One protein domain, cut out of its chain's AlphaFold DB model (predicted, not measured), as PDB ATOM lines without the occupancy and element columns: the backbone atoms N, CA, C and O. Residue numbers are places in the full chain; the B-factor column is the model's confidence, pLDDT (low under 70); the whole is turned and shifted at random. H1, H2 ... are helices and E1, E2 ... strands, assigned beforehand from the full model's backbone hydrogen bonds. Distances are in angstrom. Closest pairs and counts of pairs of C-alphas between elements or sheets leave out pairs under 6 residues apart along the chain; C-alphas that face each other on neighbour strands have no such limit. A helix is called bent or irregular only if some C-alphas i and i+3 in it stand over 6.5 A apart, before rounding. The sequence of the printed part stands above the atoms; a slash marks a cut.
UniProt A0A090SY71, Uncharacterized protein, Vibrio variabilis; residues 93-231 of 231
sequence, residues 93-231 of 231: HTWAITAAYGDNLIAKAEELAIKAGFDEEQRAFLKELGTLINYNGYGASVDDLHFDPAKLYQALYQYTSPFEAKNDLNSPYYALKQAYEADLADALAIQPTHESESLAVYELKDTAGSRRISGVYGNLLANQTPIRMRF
ATOM      1  N   HIS A  93      43.892  41.552  13.747       97.62
ATOM      2  CA  HIS A  93      43.281  40.225  13.586       97.62
ATOM      3  C   HIS A  93      42.428  39.755  14.777       97.62
ATOM      4  O   HIS A  93      41.394  39.109  14.611       97.62
ATOM      5  N   THR A  94      42.812  40.108  16.005       98.31
ATOM      6  CA  THR A  94      42.051  39.775  17.221       98.31
ATOM      7  C   THR A  94      40.669  40.429  17.260       98.31
ATOM      8  O   THR A  94      39.695  39.789  17.666       98.31
ATOM      9  N   TRP A  95      40.558  41.684  16.822       98.62
ATOM     10  CA  TRP A  95      39.276  42.380  16.696       98.62
ATOM     11  C   TRP A  95      38.430  41.790  15.568       98.62
ATOM     12  O   TRP A  95      37.229  41.602  15.753       98.62
ATOM     13  N   ALA A  96      39.057  41.399  14.457       98.62
ATOM     14  CA  ALA A  96      38.372  40.742  13.349       98.62
ATOM     15  C   ALA A  96      37.758  39.390  13.755       98.62
ATOM     16  O   ALA A  96      36.587  39.126  13.486       98.62
ATOM     17  N   ILE A  97      38.505  38.570  14.502       98.81
ATOM     18  CA  ILE A  97      38.005  37.315  15.089       98.81
ATOM     19  C   ILE A  97      36.854  37.579  16.073       98.81
ATOM     20  O   ILE A  97      35.850  36.868  16.057       98.81
ATOM     21  N   THR A  98      36.981  38.605  16.923       98.88
ATOM     22  CA  THR A  98      35.922  39.002  17.873       98.88
ATOM     23  C   THR A  98      34.633  39.361  17.136       98.88
ATOM     24  O   THR A  98      33.557  38.892  17.503       98.88
ATOM     25  N   ALA A  99      34.736  40.149  16.067       98.44
ATOM     26  CA  ALA A  99      33.597  40.529  15.243       98.44
ATOM     27  C   ALA A  99      32.979  39.328  14.510       98.44
ATOM     28  O   ALA A  99      31.761  39.187  14.516       98.44
ATOM     29  N   ALA A 100      33.791  38.404  13.981       98.75
ATOM     30  CA  ALA A 100      33.294  37.175  13.361       98.75
ATOM     31  C   ALA A 100      32.463  36.321  14.340       98.75
ATOM     32  O   ALA A 100      31.425  35.776  13.962       98.75
ATOM     33  N   TYR A 101      32.854  36.243  15.620       98.62
ATOM     34  CA  TYR A 101      31.990  35.643  16.642       98.62
ATOM     35  C   TYR A 101      30.693  36.433  16.857       98.62
ATOM     36  O   TYR A 101      29.632  35.823  16.996       98.62
ATOM     37  N   GLY A 102      30.769  37.766  16.885       97.94
ATOM     38  CA  GLY A 102      29.608  38.650  17.030       97.94
ATOM     39  C   GLY A 102      28.573  38.475  15.919       97.94
ATOM     40  O   GLY A 102      27.380  38.378  16.215       97.94
ATOM     41  N   ASP A 103      29.026  38.310  14.677       97.31
ATOM     42  CA  ASP A 103      28.190  38.004  13.506       97.31
ATOM     43  C   ASP A 103      27.782  36.530  13.409       97.31
ATOM     44  O   ASP A 103      27.230  36.083  12.404       97.31
ATOM     45  N   ASN A 104      27.997  35.764  14.482       97.06
ATOM     46  CA  ASN A 104      27.608  34.364  14.601       97.06
ATOM     47  C   ASN A 104      28.310  33.429  13.591       97.06
ATOM     48  O   ASN A 104      27.851  32.311  13.354       97.06
ATOM     49  N   LEU A 105      29.473  33.822  13.056       97.69
ATOM     50  CA  LEU A 105      30.328  32.991  12.198       97.69
ATOM     51  C   LEU A 105      31.210  32.051  13.036       97.69
ATOM     52  O   LEU A 105      32.433  32.025  12.904       97.69
ATOM     53  N   ILE A 106      30.587  31.269  13.926       97.00
ATOM     54  CA  ILE A 106      31.282  30.522  14.988       97.00
ATOM     55  C   ILE A 106      32.391  29.620  14.434       97.00
ATOM     56  O   ILE A 106      33.510  29.652  14.934       97.00
ATOM     57  N   ALA A 107      32.114  28.843  13.382       97.06
ATOM     58  CA  ALA A 107      33.102  27.926  12.812       97.06
ATOM     59  C   ALA A 107      34.310  28.659  12.201       97.06
ATOM     60  O   ALA A 107      35.446  28.227  12.387       97.06
ATOM     61  N   LYS A 108      34.071  29.783  11.510       98.31
ATOM     62  CA  LYS A 108      35.132  30.607  10.917       98.31
ATOM     63  C   LYS A 108      35.972  31.282  11.998       98.31
ATOM     64  O   LYS A 108      37.197  31.244  11.933       98.31
ATOM     65  N   ALA A 109      35.325  31.863  13.004       98.50
ATOM     66  CA  ALA A 109      36.012  32.515  14.110       98.50
ATOM     67  C   ALA A 109      36.870  31.522  14.919       98.50
ATOM     68  O   ALA A 109      38.006  31.845  15.264       98.50
ATOM     69  N   GLU A 110      36.384  30.295  15.147       98.38
ATOM     70  CA  GLU A 110      37.164  29.218  15.777       98.38
ATOM     71  C   GLU A 110      38.390  28.827  14.943       98.38
ATOM     72  O   GLU A 110      39.495  28.745  15.479       98.38
ATOM     73  N   GLU A 111      38.222  28.626  13.633       98.56
ATOM     74  CA  GLU A 111      39.323  28.311  12.711       98.56
ATOM     75  C   GLU A 111      40.434  29.372  12.782       98.56
ATOM     76  O   GLU A 111      41.609  29.043  12.980       98.56
ATOM     77  N   LEU A 112      40.057  30.648  12.658       98.56
ATOM     78  CA  LEU A 112      40.987  31.777  12.692       98.56
ATOM     79  C   LEU A 112      41.671  31.904  14.055       98.56
ATOM     80  O   LEU A 112      42.888  32.071  14.123       98.56
ATOM     81  N   ALA A 113      40.918  31.753  15.143       98.56
ATOM     82  CA  ALA A 113      41.463  31.858  16.488       98.56
ATOM     83  C   ALA A 113      42.455  30.733  16.823       98.56
ATOM     84  O   ALA A 113      43.500  30.994  17.421       98.56
ATOM     85  N   ILE A 114      42.173  29.497  16.394       98.56
ATOM     86  CA  ILE A 114      43.107  28.368  16.530       98.56
ATOM     87  C   ILE A 114      44.376  28.636  15.720       98.56
ATOM     88  O   ILE A 114      45.484  28.435  16.218       98.56
ATOM     89  N   LYS A 115      44.235  29.119  14.480       98.38
ATOM     90  CA  LYS A 115      45.373  29.454  13.611       98.38
ATOM     91  C   LYS A 115      46.238  30.576  14.195       98.38
ATOM     92  O   LYS A 115      47.457  30.535  14.044       98.38
ATOM     93  N   ALA A 116      45.624  31.534  14.886       97.56
ATOM     94  CA  ALA A 116      46.307  32.601  15.616       97.56
ATOM     95  C   ALA A 116      46.987  32.120  16.917       97.56
ATOM     96  O   ALA A 116      47.730  32.880  17.536       97.56
ATOM     97  N   GLY A 117      46.771  30.862  17.320       98.19
ATOM     98  CA  GLY A 117      47.395  30.256  18.494       98.19
ATOM     99  C   GLY A 117      46.699  30.577  19.817       98.19
ATOM    100  O   GLY A 117      47.330  30.443  20.863       98.19
ATOM    101  N   PHE A 118      45.430  31.000  19.791       98.44
ATOM    102  CA  PHE A 118      44.682  31.295  21.013       98.44
ATOM    103  C   PHE A 118      44.229  30.027  21.731       98.44
ATOM    104  O   PHE A 118      43.751  29.066  21.119       98.44
ATOM    105  N   ASP A 119      44.348  30.045  23.057       98.38
ATOM    106  CA  ASP A 119      43.851  28.971  23.905       98.38
ATOM    107  C   ASP A 119      42.314  28.998  24.033       98.38
ATOM    108  O   ASP A 119      41.604  29.797  23.416       98.38
ATOM    109  N   GLU A 120      41.761  28.045  24.781       98.31
ATOM    110  CA  GLU A 120      40.315  27.941  24.988       98.31
ATOM    111  C   GLU A 120      39.733  29.133  25.767       98.31
ATOM    112  O   GLU A 120      38.656  29.612  25.419       98.31
ATOM    113  N   GLU A 121      40.446  29.654  26.771       98.25
ATOM    114  CA  GLU A 121      39.969  30.779  27.585       98.25
ATOM    115  C   GLU A 121      39.923  32.071  26.762       98.25
ATOM    116  O   GLU A 121      38.953  32.831  26.818       98.25
ATOM    117  N   GLN A 122      40.960  32.304  25.959       98.56
ATOM    118  CA  GLN A 122      41.041  33.426  25.037       98.56
ATOM    119  C   GLN A 122      39.921  33.360  24.001       98.56
ATOM    120  O   GLN A 122      39.209  34.344  23.815       98.56
ATOM    121  N   ARG A 123      39.707  32.198  23.372       98.69
ATOM    122  CA  ARG A 123      38.620  32.006  22.397       98.69
ATOM    123  C   ARG A 123      37.243  32.223  23.008       98.69
ATOM    124  O   ARG A 123      36.435  32.946  22.426       98.69
ATOM    125  N   ALA A 124      37.000  31.670  24.195       98.56
ATOM    126  CA  ALA A 124      35.751  31.868  24.922       98.56
ATOM    127  C   ALA A 124      35.496  33.354  25.216       98.56
ATOM    128  O   ALA A 124      34.381  33.835  25.014       98.56
ATOM    129  N   PHE A 125      36.535  34.094  25.613       98.69
ATOM    130  CA  PHE A 125      36.427  35.532  25.845       98.69
ATOM    131  C   PHE A 125      36.128  36.322  24.560       98.69
ATOM    132  O   PHE A 125      35.218  37.147  24.568       98.69
ATOM    133  N   LEU A 126      36.837  36.067  23.452       98.81
ATOM    134  CA  LEU A 126      36.566  36.752  22.176       98.81
ATOM    135  C   LEU A 126      35.134  36.482  21.696       98.81
ATOM    136  O   LEU A 126      34.449  37.393  21.231       98.81
ATOM    137  N   LYS A 127      34.662  35.242  21.862       98.69
ATOM    138  CA  LYS A 127      33.292  34.853  21.528       98.69
ATOM    139  C   LYS A 127      32.257  35.590  22.366       98.69
ATOM    140  O   LYS A 127      31.271  36.091  21.823       98.69
ATOM    141  N   GLU A 128      32.473  35.656  23.675       98.69
ATOM    142  CA  GLU A 128      31.592  36.380  24.584       98.69
ATOM    143  C   GLU A 128      31.580  37.874  24.248       98.69
ATOM    144  O   GLU A 128      30.512  38.429  24.011       98.69
ATOM    145  N   LEU A 129      32.747  38.513  24.120       98.81
ATOM    146  CA  LEU A 129      32.843  39.936  23.800       98.81
ATOM    147  C   LEU A 129      32.152  40.279  22.470       98.81
ATOM    148  O   LEU A 129      31.359  41.219  22.425       98.81
ATOM    149  N   GLY A 130      32.392  39.498  21.413       98.56
ATOM    150  CA  GLY A 130      31.716  39.677  20.125       98.56
ATOM    151  C   GLY A 130      30.196  39.563  20.244       98.56
ATOM    152  O   GLY A 130      29.458  40.405  19.727       98.56
ATOM    153  N   THR A 131      29.721  38.566  20.996       98.38
ATOM    154  CA  THR A 131      28.289  38.366  21.269       98.38
ATOM    155  C   THR A 131      27.682  39.565  21.999       98.38
ATOM    156  O   THR A 131      26.600  40.020  21.631       98.38
ATOM    157  N   LEU A 132      28.379  40.106  23.000       98.69
ATOM    158  CA  LEU A 132      27.926  41.248  23.799       98.69
ATOM    159  C   LEU A 132      27.855  42.548  22.988       98.69
ATOM    160  O   LEU A 132      26.891  43.304  23.126       98.69
ATOM    161  N   ILE A 133      28.840  42.794  22.121       98.25
ATOM    162  CA  ILE A 133      28.835  43.952  21.216       98.25
ATOM    163  C   ILE A 133      27.658  43.845  20.243       98.25
ATOM    164  O   ILE A 133      26.897  44.802  20.092       98.25
ATOM    165  N   ASN A 134      27.455  42.669  19.640       97.38
ATOM    166  CA  ASN A 134      26.331  42.435  18.739       97.38
ATOM    167  C   ASN A 134      24.979  42.590  19.459       97.38
ATOM    168  O   ASN A 134      24.088  43.266  18.950       97.38
ATOM    169  N   TYR A 135      24.843  42.038  20.668       97.81
ATOM    170  CA  TYR A 135      23.666  42.191  21.532       97.81
ATOM    171  C   TYR A 135      23.317  43.665  21.789       97.81
ATOM    172  O   TYR A 135      22.149  44.036  21.670       97.81
ATOM    173  N   ASN A 136      24.308  44.525  22.055       98.00
ATOM    174  CA  ASN A 136      24.065  45.960  22.228       98.00
ATOM    175  C   ASN A 136      23.528  46.634  20.958       98.00
ATOM    176  O   ASN A 136      22.919  47.686  21.059       98.00
ATOM    177  N   GLY A 137      23.741  46.070  19.768       96.00
ATOM    178  CA  GLY A 137      23.225  46.639  18.523       96.00
ATOM    179  C   GLY A 137      21.713  46.469  18.335       96.00
ATOM    180  O   GLY A 137      21.107  47.192  17.540       96.00
ATOM    181  N   TYR A 138      21.073  45.526  19.031       95.50
ATOM    182  CA  TYR A 138      19.656  45.220  18.836       95.50
ATOM    183  C   TYR A 138      18.751  46.134  19.672       95.50
ATOM    184  O   TYR A 138      18.801  46.135  20.890       95.50
ATOM    185  N   GLY A 139      17.850  46.864  19.025       94.81
ATOM    186  CA  GLY A 139      16.852  47.709  19.683       94.81
ATOM    187  C   GLY A 139      15.892  48.306  18.658       94.81
ATOM    188  O   GLY A 139      16.172  48.271  17.458       94.81
ATOM    189  N   ALA A 140      14.749  48.835  19.104       93.88
ATOM    190  CA  ALA A 140      13.881  49.624  18.226       93.88
ATOM    191  C   ALA A 140      14.376  51.074  18.084       93.88
ATOM    192  O   ALA A 140      14.067  51.736  17.098       93.88
ATOM    193  N   SER A 141      15.148  51.555  19.060       95.50
ATOM    194  CA  SER A 141      15.786  52.873  19.072       95.50
ATOM    195  C   SER A 141      17.072  52.831  19.903       95.50
ATOM    196  O   SER A 141      17.322  51.842  20.594       95.50
ATOM    197  N   VAL A 142      17.876  53.897  19.856       95.62
ATOM    198  CA  VAL A 142      19.096  54.012  20.677       95.62
ATOM    199  C   VAL A 142      18.774  53.950  22.176       95.62
ATOM    200  O   VAL A 142      19.561  53.394  22.934       95.62
ATOM    201  N   ASP A 143      17.593  54.418  22.591       95.75
ATOM    202  CA  ASP A 143      17.145  54.380  23.990       95.75
ATOM    203  C   ASP A 143      16.910  52.952  24.515       95.75
ATOM    204  O   ASP A 143      16.898  52.733  25.726       95.75
ATOM    205  N   ASP A 144      16.730  51.965  23.626       96.31
ATOM    206  CA  ASP A 144      16.651  50.557  24.027       96.31
ATOM    207  C   ASP A 144      18.042  49.965  24.331       96.31
ATOM    208  O   ASP A 144      18.116  48.903  24.951       96.31
ATOM    209  N   LEU A 145      19.136  50.594  23.887       97.38
ATOM    210  CA  LEU A 145      20.491  50.047  24.002       97.38
ATOM    211  C   LEU A 145      21.123  50.379  25.358       97.38
ATOM    212  O   LEU A 145      20.800  51.385  25.986       97.38
ATOM    213  N   HIS A 146      22.077  49.557  25.804       97.50
ATOM    214  CA  HIS A 146      22.845  49.862  27.024       97.50
ATOM    215  C   HIS A 146      23.893  50.938  26.775       97.50
ATOM    216  O   HIS A 146      24.170  51.764  27.644       97.50
ATOM    217  N   PHE A 147      24.452  50.941  25.568       97.88
ATOM    218  CA  PHE A 147      25.349  51.975  25.090       97.88
ATOM    219  C   PHE A 147      24.847  52.533  23.766       97.88
ATOM    220  O   PHE A 147      24.528  51.786  22.840       97.88
ATOM    221  N   ASP A 148      24.888  53.860  23.661       97.62
ATOM    222  CA  ASP A 148      24.888  54.535  22.368       97.62
ATOM    223  C   ASP A 148      26.017  53.944  21.492       97.62
ATOM    224  O   ASP A 148      27.156  53.853  21.976       97.62
ATOM    225  N   PRO A 149      25.750  53.534  20.237       96.88
ATOM    226  CA  PRO A 149      26.737  52.848  19.407       96.88
ATOM    227  C   PRO A 149      28.019  53.658  19.176       96.88
ATOM    228  O   PRO A 149      29.110  53.088  19.186       96.88
ATOM    229  N   ALA A 150      27.925  54.989  19.052       96.38
ATOM    230  CA  ALA A 150      29.098  55.844  18.878       96.38
ATOM    231  C   ALA A 150      29.954  55.873  20.150       96.38
ATOM    232  O   ALA A 150      31.184  55.819  20.079       96.38
ATOM    233  N   LYS A 151      29.310  55.906  21.325       97.62
ATOM    234  CA  LYS A 151      30.010  55.857  22.617       97.62
ATOM    235  C   LYS A 151      30.641  54.493  22.866       97.62
ATOM    236  O   LYS A 151      31.761  54.439  23.369       97.62
ATOM    237  N   LEU A 152      29.954  53.405  22.502       98.19
ATOM    238  CA  LEU A 152      30.508  52.055  22.609       98.19
ATOM    239  C   LEU A 152      31.750  51.909  21.728       98.19
ATOM    240  O   LEU A 152      32.790  51.477  22.220       98.19
ATOM    241  N   TYR A 153      31.666  52.336  20.465       97.19
ATOM    242  CA  TYR A 153      32.813  52.359  19.557       97.19
ATOM    243  C   TYR A 153      33.988  53.139  20.156       97.19
ATOM    244  O   TYR A 153      35.088  52.605  20.250       97.19
ATOM    245  N   GLN A 154      33.765  54.369  20.629       97.12
ATOM    246  CA  GLN A 154      34.830  55.203  21.202       97.12
ATOM    247  C   GLN A 154      35.468  54.592  22.453       97.12
ATOM    248  O   GLN A 154      36.682  54.718  22.639       97.12
ATOM    249  N   ALA A 155      34.666  53.939  23.299       97.81
ATOM    250  CA  ALA A 155      35.149  53.246  24.484       97.81
ATOM    251  C   ALA A 155      36.006  52.027  24.112       97.81
ATOM    252  O   ALA A 155      37.071  51.833  24.692       97.81
ATOM    253  N   LEU A 156      35.582  51.241  23.118       97.88
ATOM    254  CA  LEU A 156      36.328  50.066  22.662       97.88
ATOM    255  C   LEU A 156      37.574  50.429  21.843       97.88
ATOM    256  O   LEU A 156      38.581  49.734  21.930       97.88
ATOM    257  N   TYR A 157      37.539  51.545  21.110       96.12
ATOM    258  CA  TYR A 157      38.651  52.050  20.297       96.12
ATOM    259  C   TYR A 157      39.918  52.350  21.114       96.12
ATOM    260  O   TYR A 157      41.014  52.391  20.562       96.12
ATOM    261  N   GLN A 158      39.792  52.541  22.431       95.81
ATOM    262  CA  GLN A 158      40.944  52.744  23.315       95.81
ATOM    263  C   GLN A 158      41.805  51.482  23.475       95.81
ATOM    264  O   GLN A 158      42.955  51.584  23.900       95.81
ATOM    265  N   TYR A 159      41.261  50.307  23.151       97.75
ATOM    266  CA  TYR A 159      41.941  49.030  23.319       97.75
ATOM    267  C   TYR A 159      42.529  48.557  21.990       97.75
ATOM    268  O   TYR A 159      41.813  48.273  21.024       97.75
ATOM    269  N   THR A 160      43.851  48.401  21.953       95.62
ATOM    270  CA  THR A 160      44.539  47.870  20.762       95.62
ATOM    271  C   THR A 160      44.168  46.407  20.537       95.62
ATOM    272  O   THR A 160      44.078  45.945  19.399       95.62
ATOM    273  N   SER A 161      43.911  45.685  21.628       96.50
ATOM    274  CA  SER A 161      43.488  44.290  21.629       96.50
ATOM    275  C   SER A 161      42.232  44.106  22.484       96.50
ATOM    276  O   SER A 161      42.179  44.646  23.590       96.50
ATOM    277  N   PRO A 162      41.252  43.283  22.061       97.62
ATOM    278  CA  PRO A 162      40.048  43.007  22.848       97.62
ATOM    279  C   PRO A 162      40.363  42.453  24.246       97.62
ATOM    280  O   PRO A 162      39.612  42.686  25.191       97.62
ATOM    281  N   PHE A 163      41.495  41.759  24.419       98.19
ATOM    282  CA  PHE A 163      41.918  41.233  25.720       98.19
ATOM    283  C   PHE A 163      42.239  42.327  26.749       98.19
ATOM    284  O   PHE A 163      42.175  42.067  27.948       98.19
ATOM    285  N   GLU A 164      42.562  43.547  26.316       98.19
ATOM    286  CA  GLU A 164      42.786  44.675  27.228       98.19
ATOM    287  C   GLU A 164      41.483  45.084  27.927       98.19
ATOM    288  O   GLU A 164      41.503  45.357  29.126       98.19
ATOM    289  N   ALA A 165      40.339  44.997  27.234       97.31
ATOM    290  CA  ALA A 165      39.025  45.262  27.823       97.31
ATOM    291  C   ALA A 165      38.682  44.279  28.957       97.31
ATOM    292  O   ALA A 165      38.009  44.656  29.914       97.31
ATOM    293  N   LYS A 166      39.191  43.037  28.906       96.00
ATOM    294  CA  LYS A 166      39.043  42.057  30.000       96.00
ATOM    295  C   LYS A 166      39.741  42.514  31.283       96.00
ATOM    296  O   LYS A 166      39.294  42.183  32.371       96.00
ATOM    297  N   ASN A 167      40.857  43.232  31.164       94.50
ATOM    298  CA  ASN A 167      41.672  43.641  32.310       94.50
ATOM    299  C   ASN A 167      41.232  44.986  32.908       94.50
ATOM    300  O   ASN A 167      41.671  45.343  34.001       94.50
ATOM    301  N   ASP A 168      40.367  45.722  32.213       97.38
ATOM    302  CA  ASP A 168      39.800  46.982  32.673       97.38
ATOM    303  C   ASP A 168      38.376  46.770  33.199       97.38
ATOM    304  O   ASP A 168      37.434  46.560  32.436       97.38
ATOM    305  N   LEU A 169      38.210  46.856  34.521       95.62
ATOM    306  CA  LEU A 169      36.910  46.699  35.184       95.62
ATOM    307  C   LEU A 169      35.891  47.785  34.806       95.62
ATOM    308  O   LEU A 169      34.700  47.600  35.048       95.62
ATOM    309  N   ASN A 170      36.341  48.902  34.227       96.31
ATOM    310  CA  ASN A 170      35.468  49.968  33.737       96.31
ATOM    311  C   ASN A 170      35.162  49.843  32.240       96.31
ATOM    312  O   ASN A 170      34.461  50.699  31.694       96.31
ATOM    313  N   SER A 171      35.682  48.814  31.566       98.12
ATOM    314  CA  SER A 171      35.391  48.601  30.156       98.12
ATOM    315  C   SER A 171      33.902  48.293  29.941       98.12
ATOM    316  O   SER A 171      33.224  47.769  30.837       98.12
ATOM    317  N   PRO A 172      33.366  48.542  28.731       98.19
ATOM    318  CA  PRO A 172      31.983  48.194  28.408       98.19
ATOM    319  C   PRO A 172      31.652  46.705  28.589       98.19
ATOM    320  O   PRO A 172      30.485  46.364  28.779       98.19
ATOM    321  N   TYR A 173      32.660  45.821  28.555       98.62
ATOM    322  CA  TYR A 173      32.491  44.370  28.645       98.62
ATOM    323  C   TYR A 173      31.688  43.953  29.881       98.62
ATOM    324  O   TYR A 173      30.701  43.236  29.744       98.62
ATOM    325  N   TYR A 174      32.045  44.432  31.075       98.50
ATOM    326  CA  TYR A 174      31.391  43.992  32.312       98.50
ATOM    327  C   TYR A 174      29.941  44.469  32.427       98.50
ATOM    328  O   TYR A 174      29.071  43.701  32.843       98.50
ATOM    329  N   ALA A 175      29.669  45.710  32.018       98.38
ATOM    330  CA  ALA A 175      28.316  46.260  32.007       98.38
ATOM    331  C   ALA A 175      27.421  45.519  31.002       98.38
ATOM    332  O   ALA A 175      26.308  45.113  31.343       98.38
ATOM    333  N   LEU A 176      27.926  45.282  29.786       98.56
ATOM    334  CA  LEU A 176      27.208  44.511  28.773       98.56
ATOM    335  C   LEU A 176      26.977  43.070  29.216       98.56
ATOM    336  O   LEU A 176      25.878  42.557  29.030       98.56
ATOM    337  N   LYS A 177      27.978  42.434  29.833       98.62
ATOM    338  CA  LYS A 177      27.882  41.055  30.314       98.62
ATOM    339  C   LYS A 177      26.759  40.895  31.332       98.62
ATOM    340  O   LYS A 177      25.890  40.049  31.146       98.62
ATOM    341  N   GLN A 178      26.739  41.739  32.364       98.31
ATOM    342  CA  GLN A 178      25.698  41.699  33.392       98.31
ATOM    343  C   GLN A 178      24.299  41.880  32.789       98.31
ATOM    344  O   GLN A 178      23.358  41.179  33.161       98.31
ATOM    345  N   ALA A 179      24.156  42.823  31.858       98.00
ATOM    346  CA  ALA A 179      22.866  43.116  31.261       98.00
ATOM    347  C   ALA A 179      22.392  42.019  30.295       98.00
ATOM    348  O   ALA A 179      21.216  41.657  30.294       98.00
ATOM    349  N   TYR A 180      23.318  41.444  29.526       98.31
ATOM    350  CA  TYR A 180      23.063  40.290  28.675       98.31
ATOM    351  C   TYR A 180      22.628  39.070  29.489       98.31
ATOM    352  O   TYR A 180      21.643  38.430  29.135       98.31
ATOM    353  N   GLU A 181      23.318  38.760  30.591       97.94
ATOM    354  CA  GLU A 181      22.966  37.640  31.472       97.94
ATOM    355  C   GLU A 181      21.541  37.787  32.035       97.94
ATOM    356  O   GLU A 181      20.799  36.804  32.082       97.94
ATOM    357  N   ALA A 182      21.134  39.006  32.404       97.69
ATOM    358  CA  ALA A 182      19.779  39.289  32.874       97.69
ATOM    359  C   ALA A 182      18.723  39.082  31.772       97.69
ATOM    360  O   ALA A 182      17.770  38.327  31.968       97.69
ATOM    361  N   ASP A 183      18.917  39.688  30.597       97.88
ATOM    362  CA  ASP A 183      17.964  39.563  29.487       97.88
ATOM    363  C   ASP A 183      17.899  38.119  28.941       97.88
ATOM    364  O   ASP A 183      16.831  37.640  28.550       97.88
ATOM    365  N   LEU A 184      19.027  37.395  28.929       96.44
ATOM    366  CA  LEU A 184      19.081  35.992  28.516       96.44
ATOM    367  C   LEU A 184      18.341  35.082  29.499       96.44
ATOM    368  O   LEU A 184      17.648  34.165  29.060       96.44
ATOM    369  N   ALA A 185      18.471  35.316  30.808       96.81
ATOM    370  CA  ALA A 185      17.744  34.547  31.817       96.81
ATOM    371  C   ALA A 185      16.223  34.681  31.631       96.81
ATOM    372  O   ALA A 185      15.509  33.675  31.665       96.81
ATOM    373  N   ASP A 186      15.745  35.896  31.350       95.88
ATOM    374  CA  ASP A 186      14.338  36.152  31.042       95.88
ATOM    375  C   ASP A 186      13.896  35.445  29.752       95.88
ATOM    376  O   ASP A 186      12.815  34.853  29.713       95.88
ATOM    377  N   ALA A 187      14.731  35.453  28.706       95.31
ATOM    378  CA  ALA A 187      14.439  34.764  27.449       95.31
ATOM    379  C   ALA A 187      14.402  33.232  27.606       95.31
ATOM    380  O   ALA A 187      13.499  32.579  27.088       95.31
ATOM    381  N   LEU A 188      15.339  32.646  28.358       94.38
ATOM    382  CA  LEU A 188      15.407  31.198  28.601       94.38
ATOM    383  C   LEU A 188      14.251  30.672  29.461       94.38
ATOM    384  O   LEU A 188      13.926  29.486  29.393       94.38
ATOM    385  N   ALA A 189      13.620  31.532  30.263       95.06
ATOM    386  CA  ALA A 189      12.437  31.169  31.037       95.06
ATOM    387  C   ALA A 189      11.174  31.007  30.166       95.06
ATOM    388  O   ALA A 189      10.170  30.456  30.633       95.06
ATOM    389  N   ILE A 190      11.202  31.475  28.914       93.69
ATOM    390  CA  ILE A 190      10.058  31.442  28.004       93.69
ATOM    391  C   ILE A 190       9.969  30.075  27.331       93.69
ATOM    392  O   ILE A 190      10.917  29.576  26.732       93.69
ATOM    393  N   GLN A 191       8.787  29.469  27.426       92.88
ATOM    394  CA  GLN A 191       8.462  28.253  26.691       92.88
ATOM    395  C   GLN A 191       7.957  28.610  25.291       92.88
ATOM    396  O   GLN A 191       7.275  29.631  25.137       92.88
ATOM    397  N   PRO A 192       8.240  27.778  24.276       93.31
ATOM    398  CA  PRO A 192       7.713  28.011  22.946       93.31
ATOM    399  C   PRO A 192       6.179  27.951  22.966       93.31
ATOM    400  O   PRO A 192       5.581  27.036  23.537       93.31
ATOM    401  N   THR A 193       5.527  28.909  22.311       95.25
ATOM    402  CA  THR A 193       4.067  28.904  22.112       95.25
ATOM    403  C   THR A 193       3.641  27.813  21.132       95.25
ATOM    404  O   THR A 193       2.503  27.343  21.160       95.25
ATOM    405  N   HIS A 194       4.573  27.372  20.287       92.81
ATOM    406  CA  HIS A 194       4.438  26.219  19.414       92.81
ATOM    407  C   HIS A 194       5.778  25.496  19.284       92.81
ATOM    408  O   HIS A 194       6.795  26.140  19.044       92.81
ATOM    409  N   GLU A 195       5.773  24.164  19.351       92.75
ATOM    410  CA  GLU A 195       6.948  23.335  19.084       92.75
ATOM    411  C   GLU A 195       6.569  22.092  18.266       92.75
ATOM    412  O   GLU A 195       5.582  21.409  18.540       92.75
ATOM    413  N   SER A 196       7.375  21.797  17.251       90.19
ATOM    414  CA  SER A 196       7.323  20.590  16.427       90.19
ATOM    415  C   SER A 196       8.743  20.117  16.103       90.19
ATOM    416  O   SER A 196       9.724  20.690  16.577       90.19
ATOM    417  N   GLU A 197       8.884  19.086  15.270       86.00
ATOM    418  CA  GLU A 197      10.197  18.624  14.804       86.00
ATOM    419  C   GLU A 197      10.916  19.640  13.910       86.00
ATOM    420  O   GLU A 197      12.147  19.666  13.916       86.00
ATOM    421  N   SER A 198      10.173  20.485  13.183       87.56
ATOM    422  CA  SER A 198      10.692  21.414  12.166       87.56
ATOM    423  C   SER A 198      10.582  22.894  12.547       87.56
ATOM    424  O   SER A 198      11.290  23.716  11.964       87.56
ATOM    425  N   LEU A 199       9.772  23.237  13.554       90.12
ATOM    426  CA  LEU A 199       9.473  24.617  13.945       90.12
ATOM    427  C   LEU A 199       9.381  24.771  15.468       90.12
ATOM    428  O   LEU A 199       8.826  23.908  16.141       90.12
ATOM    429  N   ALA A 200       9.879  25.885  16.001       92.19
ATOM    430  CA  ALA A 200       9.484  26.376  17.319       92.19
ATOM    431  C   ALA A 200       9.262  27.891  17.261       92.19
ATOM    432  O   ALA A 200      10.019  28.583  16.579       92.19
ATOM    433  N   VAL A 201       8.226  28.375  17.941       93.94
ATOM    434  CA  VAL A 201       7.838  29.791  17.975       93.94
ATOM    435  C   VAL A 201       7.924  30.292  19.407       93.94
ATOM    436  O   VAL A 201       7.344  29.671  20.299       93.94
ATOM    437  N   TYR A 202       8.628  31.398  19.623       94.62
ATOM    438  CA  TYR A 202       8.807  32.012  20.936       94.62
ATOM    439  C   TYR A 202       8.198  33.410  20.943       94.62
ATOM    440  O   TYR A 202       8.534  34.257  20.123       94.62
ATOM    441  N   GLU A 203       7.311  33.674  21.898       95.12
ATOM    442  CA  GLU A 203       6.708  34.995  22.063       95.12
ATOM    443  C   GLU A 203       7.376  35.721  23.234       95.12
ATOM    444  O   GLU A 203       7.189  35.366  24.400       95.12
ATOM    445  N   LEU A 204       8.186  36.733  22.918       94.69
ATOM    446  CA  LEU A 204       8.812  37.595  23.917       94.69
ATOM    447  C   LEU A 204       7.878  38.759  24.284       94.69
ATOM    448  O   LEU A 204       7.120  39.253  23.450       94.69
ATOM    449  N   LYS A 205       7.964  39.242  25.529       94.19
ATOM    450  CA  LYS A 205       7.238  40.451  25.955       94.19
ATOM    451  C   LYS A 205       7.735  41.666  25.167       94.19
ATOM    452  O   LYS A 205       8.919  41.759  24.865       94.19
ATOM    453  N   ASP A 206       6.878  42.650  24.913       95.19
ATOM    454  CA  ASP A 206       7.314  43.896  24.269       95.19
ATOM    455  C   ASP A 206       8.086  44.794  25.254       95.19
ATOM    456  O   ASP A 206       7.540  45.696  25.887       95.19
ATOM    457  N   THR A 207       9.372  44.492  25.435       96.44
ATOM    458  CA  THR A 207      10.294  45.207  26.327       96.44
ATOM    459  C   THR A 207      11.619  45.480  25.624       96.44
ATOM    460  O   THR A 207      11.999  44.755  24.701       96.44
ATOM    461  N   ALA A 208      12.368  46.486  26.088       96.12
ATOM    462  CA  ALA A 208      13.708  46.771  25.572       96.12
ATOM    463  C   ALA A 208      14.633  45.540  25.666       96.12
ATOM    464  O   ALA A 208      15.326  45.220  24.703       96.12
ATOM    465  N   GLY A 209      14.570  44.789  26.775       96.81
ATOM    466  CA  GLY A 209      15.359  43.566  26.954       96.81
ATOM    467  C   GLY A 209      15.040  42.489  25.924       96.81
ATOM    468  O   GLY A 209      15.942  41.931  25.306       96.81
ATOM    469  N   SER A 210      13.757  42.275  25.630       96.56
ATOM    470  CA  SER A 210      13.334  41.352  24.574       96.56
ATOM    471  C   SER A 210      13.797  41.787  23.181       96.56
ATOM    472  O   SER A 210      14.228  40.951  22.389       96.56
ATOM    473  N   ARG A 211      13.763  43.091  22.882       95.75
ATOM    474  CA  ARG A 211      14.255  43.619  21.601       95.75
ATOM    475  C   ARG A 211      15.762  43.414  21.457       95.75
ATOM    476  O   ARG A 211      16.172  42.915  20.409       95.75
ATOM    477  N   ARG A 212      16.550  43.697  22.504       96.31
ATOM    478  CA  ARG A 212      18.004  43.453  22.541       96.31
ATOM    479  C   ARG A 212      18.362  41.975  22.403       96.31
ATOM    480  O   ARG A 212      19.193  41.598  21.581       96.31
ATOM    481  N   ILE A 213      17.718  41.115  23.190       96.62
ATOM    482  CA  ILE A 213      18.110  39.705  23.275       96.62
ATOM    483  C   ILE A 213      17.658  38.887  22.065       96.62
ATOM    484  O   ILE A 213      18.282  37.878  21.759       96.62
ATOM    485  N   SER A 214      16.605  39.321  21.360       94.06
ATOM    486  CA  SER A 214      15.965  38.559  20.274       94.06
ATOM    487  C   SER A 214      16.948  38.006  19.238       94.06
ATOM    488  O   SER A 214      16.865  36.831  18.884       94.06
ATOM    489  N   GLY A 215      17.916  38.815  18.800       91.88
ATOM    490  CA  GLY A 215      18.915  38.401  17.817       91.88
ATOM    491  C   GLY A 215      19.856  37.320  18.342       91.88
ATOM    492  O   GLY A 215      19.984  36.254  17.742       91.88
ATOM    493  N   VAL A 216      20.484  37.569  19.493       93.06
ATOM    494  CA  VAL A 216      21.436  36.624  20.095       93.06
ATOM    495  C   VAL A 216      20.742  35.357  20.598       93.06
ATOM    496  O   VAL A 216      21.283  34.262  20.450       93.06
ATOM    497  N   TYR A 217      19.521  35.467  21.118       94.44
ATOM    498  CA  TYR A 217      18.702  34.318  21.493       94.44
ATOM    499  C   TYR A 217      18.331  33.467  20.273       94.44
ATOM    500  O   TYR A 217      18.476  32.246  20.312       94.44
ATOM    501  N   GLY A 218      17.948  34.097  19.158       92.69
ATOM    502  CA  GLY A 218      17.737  33.408  17.884       92.69
ATOM    503  C   GLY A 218      18.982  32.642  17.425       92.69
ATOM    504  O   GLY A 218      18.890  31.455  17.102       92.69
ATOM    505  N   ASN A 219      20.158  33.276  17.489       91.75
ATOM    506  CA  ASN A 219      21.441  32.634  17.177       91.75
ATOM    507  C   ASN A 219      21.733  31.444  18.105       91.75
ATOM    508  O   ASN A 219      22.132  30.376  17.638       91.75
ATOM    509  N   LEU A 220      21.505  31.595  19.414       91.19
ATOM    510  CA  LEU A 220      21.684  30.527  20.399       91.19
ATOM    511  C   LEU A 220      20.818  29.305  20.060       91.19
ATOM    512  O   LEU A 220      21.329  28.186  19.996       91.19
ATOM    513  N   LEU A 221      19.525  29.522  19.804       90.81
ATOM    514  CA  LEU A 221      18.579  28.457  19.466       90.81
ATOM    515  C   LEU A 221      18.943  27.750  18.152       90.81
ATOM    516  O   LEU A 221      18.858  26.517  18.069       90.81
ATOM    517  N   ALA A 222      19.367  28.511  17.139       88.38
ATOM    518  CA  ALA A 222      19.801  27.973  15.851       88.38
ATOM    519  C   ALA A 222      21.049  27.090  16.000       88.38
ATOM    520  O   ALA A 222      21.087  25.975  15.478       88.38
ATOM    521  N   ASN A 223      22.031  27.536  16.787       86.38
ATOM    522  CA  ASN A 223      23.267  26.789  17.028       86.38
ATOM    523  C   ASN A 223      23.043  25.501  17.844       86.38
ATOM    524  O   ASN A 223      23.763  24.523  17.655       86.38
ATOM    525  N   GLN A 224      22.042  25.464  18.731       86.00
ATOM    526  CA  GLN A 224      21.693  24.261  19.501       86.00
ATOM    527  C   GLN A 224      20.927  23.218  18.673       86.00
ATOM    528  O   GLN A 224      21.057  22.018  18.918       86.00
ATOM    529  N   THR A 225      20.117  23.655  17.701       78.75
ATOM    530  CA  THR A 225      19.272  22.769  16.880       78.75
ATOM    531  C   THR A 225      19.283  23.163  15.392       78.75
ATOM    532  O   THR A 225      18.274  23.651  14.884       78.75
ATOM    533  N   PRO A 226      20.376  22.886  14.648       71.88
ATOM    534  CA  PRO A 226      20.608  23.444  13.305       71.88
ATOM    535  C   PRO A 226      19.576  23.062  12.232       71.88
ATOM    536  O   PRO A 226      19.458  23.734  11.214       71.88
ATOM    537  N   ILE A 227      18.833  21.970  12.434       69.69
ATOM    538  CA  ILE A 227      17.867  21.433  11.458       69.69
ATOM    539  C   ILE A 227      16.477  22.083  11.615       69.69
ATOM    540  O   ILE A 227      15.602  21.890  10.772       69.69
ATOM    541  N   ARG A 228      16.238  22.858  12.685       69.75
ATOM    542  CA  ARG A 228      14.892  23.312  13.055       69.75
ATOM    543  C   ARG A 228      14.734  24.834  12.929       69.75
ATOM    544  O   ARG A 228      15.481  25.586  13.542       69.75
ATOM    545  N   MET A 229      13.713  25.286  12.192       62.91
ATOM    546  CA  MET A 229      13.397  26.713  12.012       62.91
ATOM    547  C   MET A 229      12.813  27.343  13.285       62.91
ATOM    548  O   MET A 229      12.127  26.677  14.068       62.91
ATOM    549  N   ARG A 230      13.086  28.632  13.510       63.03
ATOM    550  CA  ARG A 230      12.718  29.375  14.726       63.03
ATOM    551  C   ARG A 230      12.146  30.739  14.350       63.03
ATOM    552  O   ARG A 230      12.709  31.383  13.468       63.03
ATOM    553  N   PHE A 231      11.066  31.143  15.009       58.41
ATOM    554  CA  PHE A 231      10.444  32.462  14.868       58.41
ATOM    555  C   PHE A 231      10.169  33.079  16.233       58.41
ATOM    556  O   PHE A 231       9.853  32.304  17.169       58.41
TER     557      PHE A 231
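What this domain is: This is residues 93 to 231 of the 231 residues of an uncharacterized protein of Vibrio variabilis (UniProt A0A090SY71). This is a flat body of crossed helices: H3 and H7 meet as a V near the end of H3, and H6 crosses both on one side of it. H1, one half of the helical hairpin H1 and H2, packs on H3 on the side away from H6, while the short H4 and H5 sit by the beginning of H6, and E1 lies at the far end of the long axis, beyond H7, with two short stretches beside it. The printed part has 139 residues, with seven named helices and one named strand in the order H1, H2, H3, H4, H5, H6, E1, H7, and its class is mostly helix. It is compact, with a radius of gyration of the C-alphas of 15.8 A, and spans 45 by 36 by 19 A.

How they stand to each other: H3, residues 120 to 137, and H6, residues 172 to 188, are the hubs, touching four helices each. They touch about perpendicular at 78 degrees, the closest C-alphas being those of Leu 132 and Leu 176, 6.0 A apart. H7, residues 208 to 224, touches H3 through Tyr 135 and Arg 212, 5.9 A between their C-alphas, at a steep tilt of 42 degrees, opposite ways. H7 also touches H6, about perpendicular at 75 degrees, with the C-alphas of Asp 183 and Gly 209 closest at 5.4 A. H1, residues 93 to 102, touches H3 at a steep tilt of 60 degrees, the closest C-alphas being those of Gly 102 and Gly 130, 3.9 A apart. H1 forms a hairpin with H2, residues 106 to 115, at a shallow tilt of 20 degrees, and the C-alphas of Ile 97 and Ala 109 come closest at 5.3 A. H5, residues 162 to 167, touches H3, with Leu 126 and Pro 162 closest at 7.2 A between C-alphas. H4, residues 149 to 156, and H6 only just touch, with 3 pairs of C-alphas within 8 A, the closest those of Leu 152 and Pro 172 at 7.1 A. E1, residues 199 to 201, pairs with no named strand, but residues 194 to 195 pair antiparallel with residues 200 to 201 of E1, and residues 229 to 230 parallel with 199 to 200. Every O i to N i+4 pair is within hydrogen-bond range in H1, H2, H3, H4 and H6, against 11 of 13 in H7 and 0 of 2 in H5, where 3 of 3 O i to N i+3 pairs are.

Where its parts are: H3 is 26.1 A long from C-alpha 120 at (40.315, 27.941, 24.988), H7 24.6 A and H6 23.7 A. H1 begins at C-alpha 93, (43.281, 40.225, 13.586), and H7 ends at C-alpha 224, (21.693, 24.261, 19.501). H7 has a kink of 41 degrees near residue 215 and is only just irregular, with C-alphas 212 and 215 7.0 A apart.

The domain as a whole: The C-alphas of Gln 158 and Ser 196 are the farthest apart, 47.0 A. The printed part has no cut, and the link from H3 to H4, 11 residues, is long. Mean pLDDT of the printed part is 94.9, and residues 227 to 231 are under 70.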